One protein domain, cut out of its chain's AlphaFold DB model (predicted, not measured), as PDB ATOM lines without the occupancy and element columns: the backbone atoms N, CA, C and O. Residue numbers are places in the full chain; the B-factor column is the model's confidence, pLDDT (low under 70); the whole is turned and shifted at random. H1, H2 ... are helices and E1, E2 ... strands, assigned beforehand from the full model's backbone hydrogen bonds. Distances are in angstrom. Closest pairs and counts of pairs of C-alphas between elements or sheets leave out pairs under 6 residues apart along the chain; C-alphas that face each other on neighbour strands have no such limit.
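This is residues 3 to 16 and 33 to 77 of the 82 residues of an uncharacterized protein of Bacteroides faecalis (UniProt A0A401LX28). Look for one long helix, H1, with a small head beside its later part: the two-stranded hairpin E1 and E2, and the short helix H2, which meets H1 on one side and the hairpin with its first residues. The first part of H1, residues 36 to 44, sticks out from this head as a free arm together with residues 33 to 35, and H1 makes the longest axis. The printed part has 59 residues, with two named strands and two named helices in the order E1, E2, H1, H2; the sheet has the order E1 - E2, antiparallel, and the class is mixed, helices and strands. The whole is loose, with a radius of gyration of the C-alphas of 13.3 A, and the C-alphas span 43 by 20 by 20 A, a rod in outline.

Start at the sheet, where E1, residues 3 to 6, and E2, residues 9 to 13, form a hairpin through a tight link of 2 residues. They are antiparallel neighbours, with 150 degrees between their N-to-C directions. Look at C-alphas 5 and 10, which face each other at 4.5 A, then at C-alphas 3 and 12, which face each other at 4.6 A. Between the strands you will find N 4 and O 11 at 2.9 A and N 6 and O 9 at 3.0 A, both within hydrogen-bond range. From the sheet go to H2, residues 68 to 75, which comes within 10 A of both strands with its residues 68 to 72. Its closest C-alphas to E1 are those of Val 6 and Ala 68, 5.1 A apart. Its closest C-alphas to E2 are those of Val 9 and Ala 68, 6.4 A apart. Next find H1, residues 36 to 61, which H2 touches with 8 pairs of C-alphas within 8 A. The closest C-alphas of the two helices are those of Ile 55 and Val 71, 6.2 A apart, and H1 touches H2 with residues 51 to 59 alone. The lines of H1 and H2 stand at 72 degrees, only just about perpendicular. E1 and H1 are apart. In H1 and H2, every O i to N i+4 pair is within hydrogen-bond range.

Find C-alpha 3 at (8.461, -22.836, 14.447), where E1 begins; from there it runs 10.1 A to C-alpha 6. After Asn 7 and Gly 8, E2 begins at Val 9 and runs 13.0 A to Val 13. On the other side of the cut, find C-alpha 36 at (-12.733, -12.160, 17.611); from there H1 runs 37.6 A through 26 residues to C-alpha 61 at (10.593, -36.458, 34.361). With 6 residues between it and H1, H2 begins at Ala 68, and it runs 10.4 A to Phe 75, with C-alpha 75 at (3.110, -33.870, 20.397).

The two C-alphas farthest apart are those of Lys 34 and Asp 63, at 44.1 A. Set aside residues 33 to 44, which stand free, and the body that remains has 47 residues, spans 30 by 21 by 17 A and has a radius of gyration of 10.1 A. Residues 17 to 32 are cut out, and C-alphas 16 and 33 are 22.4 A apart across this cut, which lies in the link from E2 to H1. Of the links that are printed whole, that from E1 to E2 is tight and that from H1 to H2 is short, with 6 residues. The mean pLDDT of the printed part is 76.9; look for the 18 residues under 70 at residues 3 to 4, 6 to 9, 11 to 16 and 33 to 38.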
ATOM      1  N   ARG A   3       7.051 -22.474  14.286       66.94
ATOM      2  CA  ARG A   3       8.461 -22.836  14.447       66.94
ATOM      3  C   ARG A   3       8.734 -23.187  15.903       66.94
ATOM      4  O   ARG A   3       8.506 -22.356  16.776       66.94
ATOM      5  N   ILE A   4       9.236 -24.394  16.153       65.94
ATOM      6  CA  ILE A   4       9.657 -24.849  17.481       65.94
ATOM      7  C   ILE A   4      11.187 -24.840  17.517       65.94
ATOM      8  O   ILE A   4      11.844 -25.331  16.601       65.94
ATOM      9  N   THR A   5      11.770 -24.248  18.559       71.19
ATOM     10  CA  THR A   5      13.219 -24.282  18.800       71.19
ATOM     11  C   THR A   5      13.468 -24.819  20.200       71.19
ATOM     12  O   THR A   5      12.970 -24.243  21.163       71.19
ATOM     13  N   VAL A   6      14.235 -25.902  20.312       65.81
ATOM     14  CA  VAL A   6      14.615 -26.530  21.588       65.81
ATOM     15  C   VAL A   6      16.121 -26.762  21.560       65.81
ATOM     16  O   VAL A   6      16.631 -27.305  20.582       65.81
ATOM     17  N   ASN A   7      16.846 -26.323  22.593       56.44
ATOM     18  CA  ASN A   7      18.305 -26.492  22.713       56.44
ATOM     19  C   ASN A   7      19.100 -26.038  21.468       56.44
ATOM     20  O   ASN A   7      20.077 -26.661  21.066       56.44
ATOM     21  N   GLY A   8      18.653 -24.960  20.813       67.00
ATOM     22  CA  GLY A   8      19.278 -24.423  19.596       67.00
ATOM     23  C   GLY A   8      18.934 -25.169  18.299       67.00
ATOM     24  O   GLY A   8      19.225 -24.660  17.215       67.00
ATOM     25  N   VAL A   9      18.255 -26.316  18.380       61.12
ATOM     26  CA  VAL A   9      17.776 -27.084  17.224       61.12
ATOM     27  C   VAL A   9      16.389 -26.598  16.824       61.12
ATOM     28  O   VAL A   9      15.503 -26.425  17.663       61.12
ATOM     29  N   ARG A  10      16.205 -26.357  15.523       71.06
ATOM     30  CA  ARG A  10      14.980 -25.789  14.948       71.06
ATOM     31  C   ARG A  10      14.202 -26.851  14.187       71.06
ATOM     32  O   ARG A  10      14.782 -27.561  13.372       71.06
ATOM     33  N   VAL A  11      12.893 -26.896  14.411       68.88
ATOM     34  CA  VAL A  11      11.961 -27.738  13.659       68.88
ATOM     35  C   VAL A  11      10.754 -26.897  13.248       68.88
ATOM     36  O   VAL A  11      10.117 -26.244  14.078       68.88
ATOM     37  N   ASP A  12      10.453 -26.894  11.952       68.56
ATOM     38  CA  ASP A  12       9.273 -26.227  11.406       68.56
ATOM     39  C   ASP A  12       8.092 -27.211  11.409       68.56
ATOM     40  O   ASP A  12       8.170 -28.317  10.875       68.56
ATOM     41  N   VAL A  13       6.986 -26.811  12.034       62.12
ATOM     42  CA  VAL A  13       5.791 -27.637  12.229       62.12
ATOM     43  C   VAL A  13       4.595 -26.965  11.567       62.12
ATOM     44  O   VAL A  13       4.231 -25.824  11.861       62.12
ATOM     45  N   SER A  14       3.933 -27.673  10.657       56.28
ATOM     46  CA  SER A  14       2.677 -27.204  10.074       56.28
ATOM     47  C   SER A  14       1.499 -27.732  10.884       56.28
ATOM     48  O   SER A  14       1.027 -28.840  10.650       56.28
ATOM     49  N   VAL A  15       0.990 -26.924  11.813       57.09
ATOM     50  CA  VAL A  15      -0.279 -27.212  12.491       57.09
ATOM     51  C   VAL A  15      -1.421 -26.757  11.581       57.09
ATOM     52  O   VAL A  15      -1.626 -25.558  11.392       57.09
ATOM     53  N   LYS A  16      -2.142 -27.707  10.977       54.44
ATOM     54  CA  LYS A  16      -3.412 -27.422  10.299       54.44
ATOM     55  C   LYS A  16      -4.527 -27.470  11.340       54.44
ATOM     56  O   LYS A  16      -4.824 -28.534  11.872       54.44
ATOM     57  N   GLU A  33      -5.331  -6.320  16.168       47.84
ATOM     58  CA  GLU A  33      -6.297  -6.334  17.289       47.84
ATOM     59  C   GLU A  33      -7.845  -6.390  17.111       47.84
ATOM     60  O   GLU A  33      -8.549  -6.278  18.112       47.84
ATOM     61  N   LYS A  34      -8.459  -6.559  15.929       46.88
ATOM     62  CA  LYS A  34      -9.895  -6.225  15.741       46.88
ATOM     63  C   LYS A  34     -10.819  -7.277  15.123       46.88
ATOM     64  O   LYS A  34     -11.902  -6.925  14.661       46.88
ATOM     65  N   LYS A  35     -10.505  -8.574  15.185       57.31
ATOM     66  CA  LYS A  35     -11.529  -9.623  14.968       57.31
ATOM     67  C   LYS A  35     -11.436 -10.696  16.043       57.31
ATOM     68  O   LYS A  35     -10.349 -11.174  16.347       57.31
ATOM     69  N   ARG A  36     -12.581 -11.078  16.616       57.88
ATOM     70  CA  ARG A  36     -12.733 -12.160  17.611       57.88
ATOM     71  C   ARG A  36     -12.016 -13.451  17.189       57.88
ATOM     72  O   ARG A  36     -11.432 -14.126  18.027       57.88
ATOM     73  N   GLU A  37     -11.978 -13.706  15.886       58.41
ATOM     74  CA  GLU A  37     -11.248 -14.801  15.239       58.41
ATOM     75  C   GLU A  37      -9.741 -14.792  15.554       58.41
ATOM     76  O   GLU A  37      -9.170 -15.845  15.820       58.41
ATOM     77  N   TYR A  38      -9.096 -13.620  15.629       60.47
ATOM     78  CA  TYR A  38      -7.686 -13.514  16.028       60.47
ATOM     79  C   TYR A  38      -7.480 -13.807  17.513       60.47
ATOM     80  O   TYR A  38      -6.474 -14.400  17.886       60.47
ATOM     81  N   LYS A  39      -8.444 -13.447  18.371       73.31
ATOM     82  CA  LYS A  39      -8.389 -13.786  19.800       73.31
ATOM     83  C   LYS A  39      -8.495 -15.297  20.002       73.31
ATOM     84  O   LYS A  39      -7.715 -15.866  20.755       73.31
ATOM     85  N   GLU A  40      -9.425 -15.948  19.310       73.62
ATOM     86  CA  GLU A  40      -9.583 -17.409  19.349       73.62
ATOM     87  C   GLU A  40      -8.377 -18.135  18.736       73.62
ATOM     88  O   GLU A  40      -7.963 -19.186  19.229       73.62
ATOM     89  N   PHE A  41      -7.768 -17.558  17.697       70.81
ATOM     90  CA  PHE A  41      -6.521 -18.056  17.127       70.81
ATOM     91  C   PHE A  41      -5.340 -17.922  18.099       70.81
ATOM     92  O   PHE A  41      -4.611 -18.892  18.296       70.81
ATOM     93  N   ASN A  42      -5.185 -16.778  18.764       75.69
ATOM     94  CA  ASN A  42      -4.126 -16.567  19.753       75.69
ATOM     95  C   ASN A  42      -4.290 -17.498  20.961       75.69
ATOM     96  O   ASN A  42      -3.332 -18.159  21.340       75.69
ATOM     97  N   LEU A  43      -5.511 -17.660  21.485       80.81
ATOM     98  CA  LEU A  43      -5.793 -18.630  22.554       80.81
ATOM     99  C   LEU A  43      -5.444 -20.066  22.138       80.81
ATOM    100  O   LEU A  43      -4.970 -20.868  22.945       80.81
ATOM    101  N   TYR A  44      -5.666 -20.406  20.868       79.81
ATOM    102  CA  TYR A  44      -5.263 -21.698  20.331       79.81
ATOM    103  C   TYR A  44      -3.736 -21.845  20.272       79.81
ATOM    104  O   TYR A  44      -3.221 -22.880  20.695       79.81
ATOM    105  N   LEU A  45      -3.002 -20.822  19.822       79.38
ATOM    106  CA  LEU A  45      -1.536 -20.824  19.873       79.38
ATOM    107  C   LEU A  45      -1.010 -20.954  21.311       79.38
ATOM    108  O   LEU A  45      -0.126 -21.776  21.552       79.38
ATOM    109  N   ASP A  46      -1.606 -20.240  22.268       83.75
ATOM    110  CA  ASP A  46      -1.254 -20.337  23.688       83.75
ATOM    111  C   ASP A  46      -1.454 -21.767  24.211       83.75
ATOM    112  O   ASP A  46      -0.587 -22.321  24.888       83.75
ATOM    113  N   SER A  47      -2.556 -22.425  23.835       86.38
ATOM    114  CA  SER A  47      -2.800 -23.827  24.203       86.38
ATOM    115  C   SER A  47      -1.763 -24.793  23.617       86.38
ATOM    116  O   SER A  47      -1.363 -25.748  24.288       86.38
ATOM    117  N   ILE A  48      -1.278 -24.536  22.396       84.19
ATOM    118  CA  ILE A  48      -0.203 -25.326  21.785       84.19
ATOM    119  C   ILE A  48       1.106 -25.106  22.549       84.19
ATOM    120  O   ILE A  48       1.793 -26.079  22.860       84.19
ATOM    121  N   HIS A  49       1.431 -23.857  22.893       83.81
ATOM    122  CA  HIS A  49       2.610 -23.533  23.698       83.81
ATOM    123  C   HIS A  49       2.576 -24.242  25.054       83.81
ATOM    124  O   HIS A  49       3.550 -24.895  25.431       83.81
ATOM    125  N   LEU A  50       1.441 -24.192  25.759       88.81
ATOM    126  CA  LEU A  50       1.256 -24.896  27.031       88.81
ATOM    127  C   LEU A  50       1.442 -26.408  26.877       88.81
ATOM    128  O   LEU A  50       2.084 -27.042  27.714       88.81
ATOM    129  N   ARG A  51       0.923 -26.992  25.792       89.31
ATOM    130  CA  ARG A  51       1.077 -28.423  25.514       89.31
ATOM    131  C   ARG A  51       2.532 -28.808  25.244       89.31
ATOM    132  O   ARG A  51       2.972 -29.834  25.745       89.31
ATOM    133  N   ILE A  52       3.286 -27.987  24.514       86.94
ATOM    134  CA  ILE A  52       4.724 -28.199  24.281       86.94
ATOM    135  C   ILE A  52       5.507 -28.137  25.595       86.94
ATOM    136  O   ILE A  52       6.315 -29.022  25.858       86.94
ATOM    137  N   MET A  53       5.234 -27.142  26.443       88.75
ATOM    138  CA  MET A  53       5.882 -27.014  27.755       88.75
ATOM    139  C   MET A  53       5.578 -28.213  28.661       88.75
ATOM    140  O   MET A  53       6.453 -28.691  29.380       88.75
ATOM    141  N   LYS A  54       4.342 -28.726  28.609       92.31
ATOM    142  CA  LYS A  54       3.950 -29.944  29.324       92.31
ATOM    143  C   LYS A  54       4.732 -31.165  28.826       92.31
ATOM    144  O   LYS A  54       5.296 -31.872  29.649       92.31
ATOM    145  N   ILE A  55       4.816 -31.363  27.509       90.38
ATOM    146  CA  ILE A  55       5.567 -32.470  26.893       90.38
ATOM    147  C   ILE A  55       7.047 -32.408  27.263       90.38
ATOM    148  O   ILE A  55       7.630 -33.423  27.623       90.38
ATOM    149  N   GLN A  56       7.653 -31.221  27.202       88.56
ATOM    150  CA  GLN A  56       9.041 -31.050  27.613       88.56
ATOM    151  C   GLN A  56       9.244 -31.506  29.063       88.56
ATOM    152  O   GLN A  56      10.154 -32.281  29.330       88.56
ATOM    153  N   ARG A  57       8.372 -31.080  29.984       91.44
ATOM    154  CA  ARG A  57       8.450 -31.488  31.392       91.44
ATOM    155  C   ARG A  57       8.238 -32.990  31.588       91.44
ATOM    156  O   ARG A  57       8.886 -33.576  32.442       91.44
ATOM    157  N   GLU A  58       7.337 -33.611  30.831       92.12
ATOM    158  CA  GLU A  58       7.135 -35.067  30.865       92.12
ATOM    159  C   GLU A  58       8.407 -35.811  30.438       92.12
ATOM    160  O   GLU A  58       8.844 -36.710  31.148       92.12
ATOM    161  N   LEU A  59       9.056 -35.375  29.353       90.06
ATOM    162  CA  LEU A  59      10.330 -35.945  28.904       90.06
ATOM    163  C   LEU A  59      11.448 -35.759  29.945       90.06
ATOM    164  O   LEU A  59      12.217 -36.685  30.175       90.06
ATOM    165  N   GLU A  60      11.509 -34.598  30.608       90.25
ATOM    166  CA  GLU A  60      12.455 -34.337  31.707       90.25
ATOM    167  C   GLU A  60      12.220 -35.270  32.908       90.25
ATOM    168  O   GLU A  60      13.178 -35.742  33.512       90.25
ATOM    169  N   ILE A  61      10.958 -35.550  33.259       92.62
ATOM    170  CA  ILE A  61      10.593 -36.458  34.361       92.62
ATOM    171  C   ILE A  61      10.923 -37.914  34.018       92.62
ATOM    172  O   ILE A  61      11.334 -38.672  34.893       92.62
ATOM    173  N   GLU A  62      10.736 -38.304  32.759       91.50
ATOM    174  CA  GLU A  62      11.033 -39.649  32.257       91.50
ATOM    175  C   GLU A  62      12.530 -39.883  31.988       91.50
ATOM    176  O   GLU A  62      12.901 -40.962  31.532       91.50
ATOM    177  N   ASP A  63      13.385 -38.889  32.260       86.94
ATOM    178  CA  ASP A  63      14.825 -38.900  31.956       86.94
ATOM    179  C   ASP A  63      15.119 -39.189  30.466       86.94
ATOM    180  O   ASP A  63      16.170 -39.705  30.078       86.94
ATOM    181  N   VAL A  64      14.168 -38.840  29.592       84.81
ATOM    182  CA  VAL A  64      14.302 -38.950  28.139       84.81
ATOM    183  C   VAL A  64      14.986 -37.694  27.615       84.81
ATOM    184  O   VAL A  64      14.646 -36.567  27.978       84.81
ATOM    185  N   SER A  65      15.938 -37.864  26.695       83.62
ATOM    186  CA  SER A  65      16.634 -36.731  26.083       83.62
ATOM    187  C   SER A  65      15.653 -35.747  25.426       83.62
ATOM    188  O   SER A  65      14.952 -36.060  24.453       83.62
ATOM    189  N   VAL A  66      15.620 -34.521  25.954       86.75
ATOM    190  CA  VAL A  66      14.782 -33.437  25.440       86.75
ATOM    191  C   VAL A  66      15.411 -32.864  24.172       86.75
ATOM    192  O   VAL A  66      16.420 -32.154  24.195       86.75
ATOM    193  N   SER A  67      14.774 -33.146  23.041       86.06
ATOM    194  CA  SER A  67      15.140 -32.651  21.718       86.06
ATOM    195  C   SER A  67      13.895 -32.131  20.999       86.06
ATOM    196  O   SER A  67      12.769 -32.507  21.321       86.06
ATOM    197  N   ALA A  68      14.079 -31.276  19.991       80.31
ATOM    198  CA  ALA A  68      12.950 -30.776  19.206       80.31
ATOM    199  C   ALA A  68      12.177 -31.916  18.506       80.31
ATOM    200  O   ALA A  68      10.959 -31.828  18.364       80.31
ATOM    201  N   SER A  69      12.870 -32.991  18.114       82.81
ATOM    202  CA  SER A  69      12.263 -34.206  17.560       82.81
ATOM    203  C   SER A  69      11.461 -34.985  18.598       82.81
ATOM    204  O   SER A  69      10.309 -35.292  18.323       82.81
ATOM    205  N   SER A  70      11.998 -35.233  19.801       83.69
ATOM    206  CA  SER A  70      11.266 -35.989  20.835       83.69
ATOM    207  C   SER A  70      10.017 -35.245  21.314       83.69
ATOM    208  O   SER A  70       8.948 -35.839  21.452       83.69
ATOM    209  N   VAL A  71      10.097 -33.917  21.449       86.25
ATOM    210  CA  VAL A  71       8.927 -33.072  21.732       86.25
ATOM    211  C   VAL A  71       7.895 -33.146  20.599       86.25
ATOM    212  O   VAL A  71       6.696 -33.241  20.867       86.25
ATOM    213  N   LEU A  72       8.333 -33.114  19.334       84.12
ATOM    214  CA  LEU A  72       7.434 -33.208  18.182       84.12
ATOM    215  C   LEU A  72       6.769 -34.587  18.087       84.12
ATOM    216  O   LEU A  72       5.561 -34.659  17.866       84.12
ATOM    217  N   ASP A  73       7.523 -35.665  18.264       86.88
ATOM    218  CA  ASP A  73       7.006 -37.029  18.181       86.88
ATOM    219  C   ASP A  73       5.949 -37.279  19.258       86.88
ATOM    220  O   ASP A  73       4.861 -37.771  18.946       86.88
ATOM    221  N   ARG A  74       6.185 -36.820  20.492       86.19
ATOM    222  CA  ARG A  74       5.188 -36.891  21.566       86.19
ATOM    223  C   ARG A  74       3.996 -35.960  21.340       86.19
ATOM    224  O   ARG A  74       2.855 -36.343  21.589       86.19
ATOM    225  N   PHE A  75       4.208 -34.767  20.779       86.44
ATOM    226  CA  PHE A  75       3.110 -33.870  20.397       86.44
ATOM    227  C   PHE A  75       2.188 -34.494  19.338       86.44
ATOM    228  O   PHE A  75       0.966 -34.330  19.407       86.44
ATOM    229  N   LEU A  76       2.769 -35.232  18.389       83.38
ATOM    230  CA  LEU A  76       2.062 -35.964  17.337       83.38
ATOM    231  C   LEU A  76       1.521 -37.331  17.798       83.38
ATOM    232  O   LEU A  76       0.858 -37.996  17.005       83.38
ATOM    233  N   GLY A  77       1.786 -37.749  19.041       84.81
ATOM    234  CA  GLY A  77       1.377 -39.054  19.576       84.81
ATOM    235  C   GLY A  77       2.104 -40.249  18.944       84.81
ATOM    236  O   GLY A  77       1.575 -41.354  18.950       84.81
TER     237      GLY A  77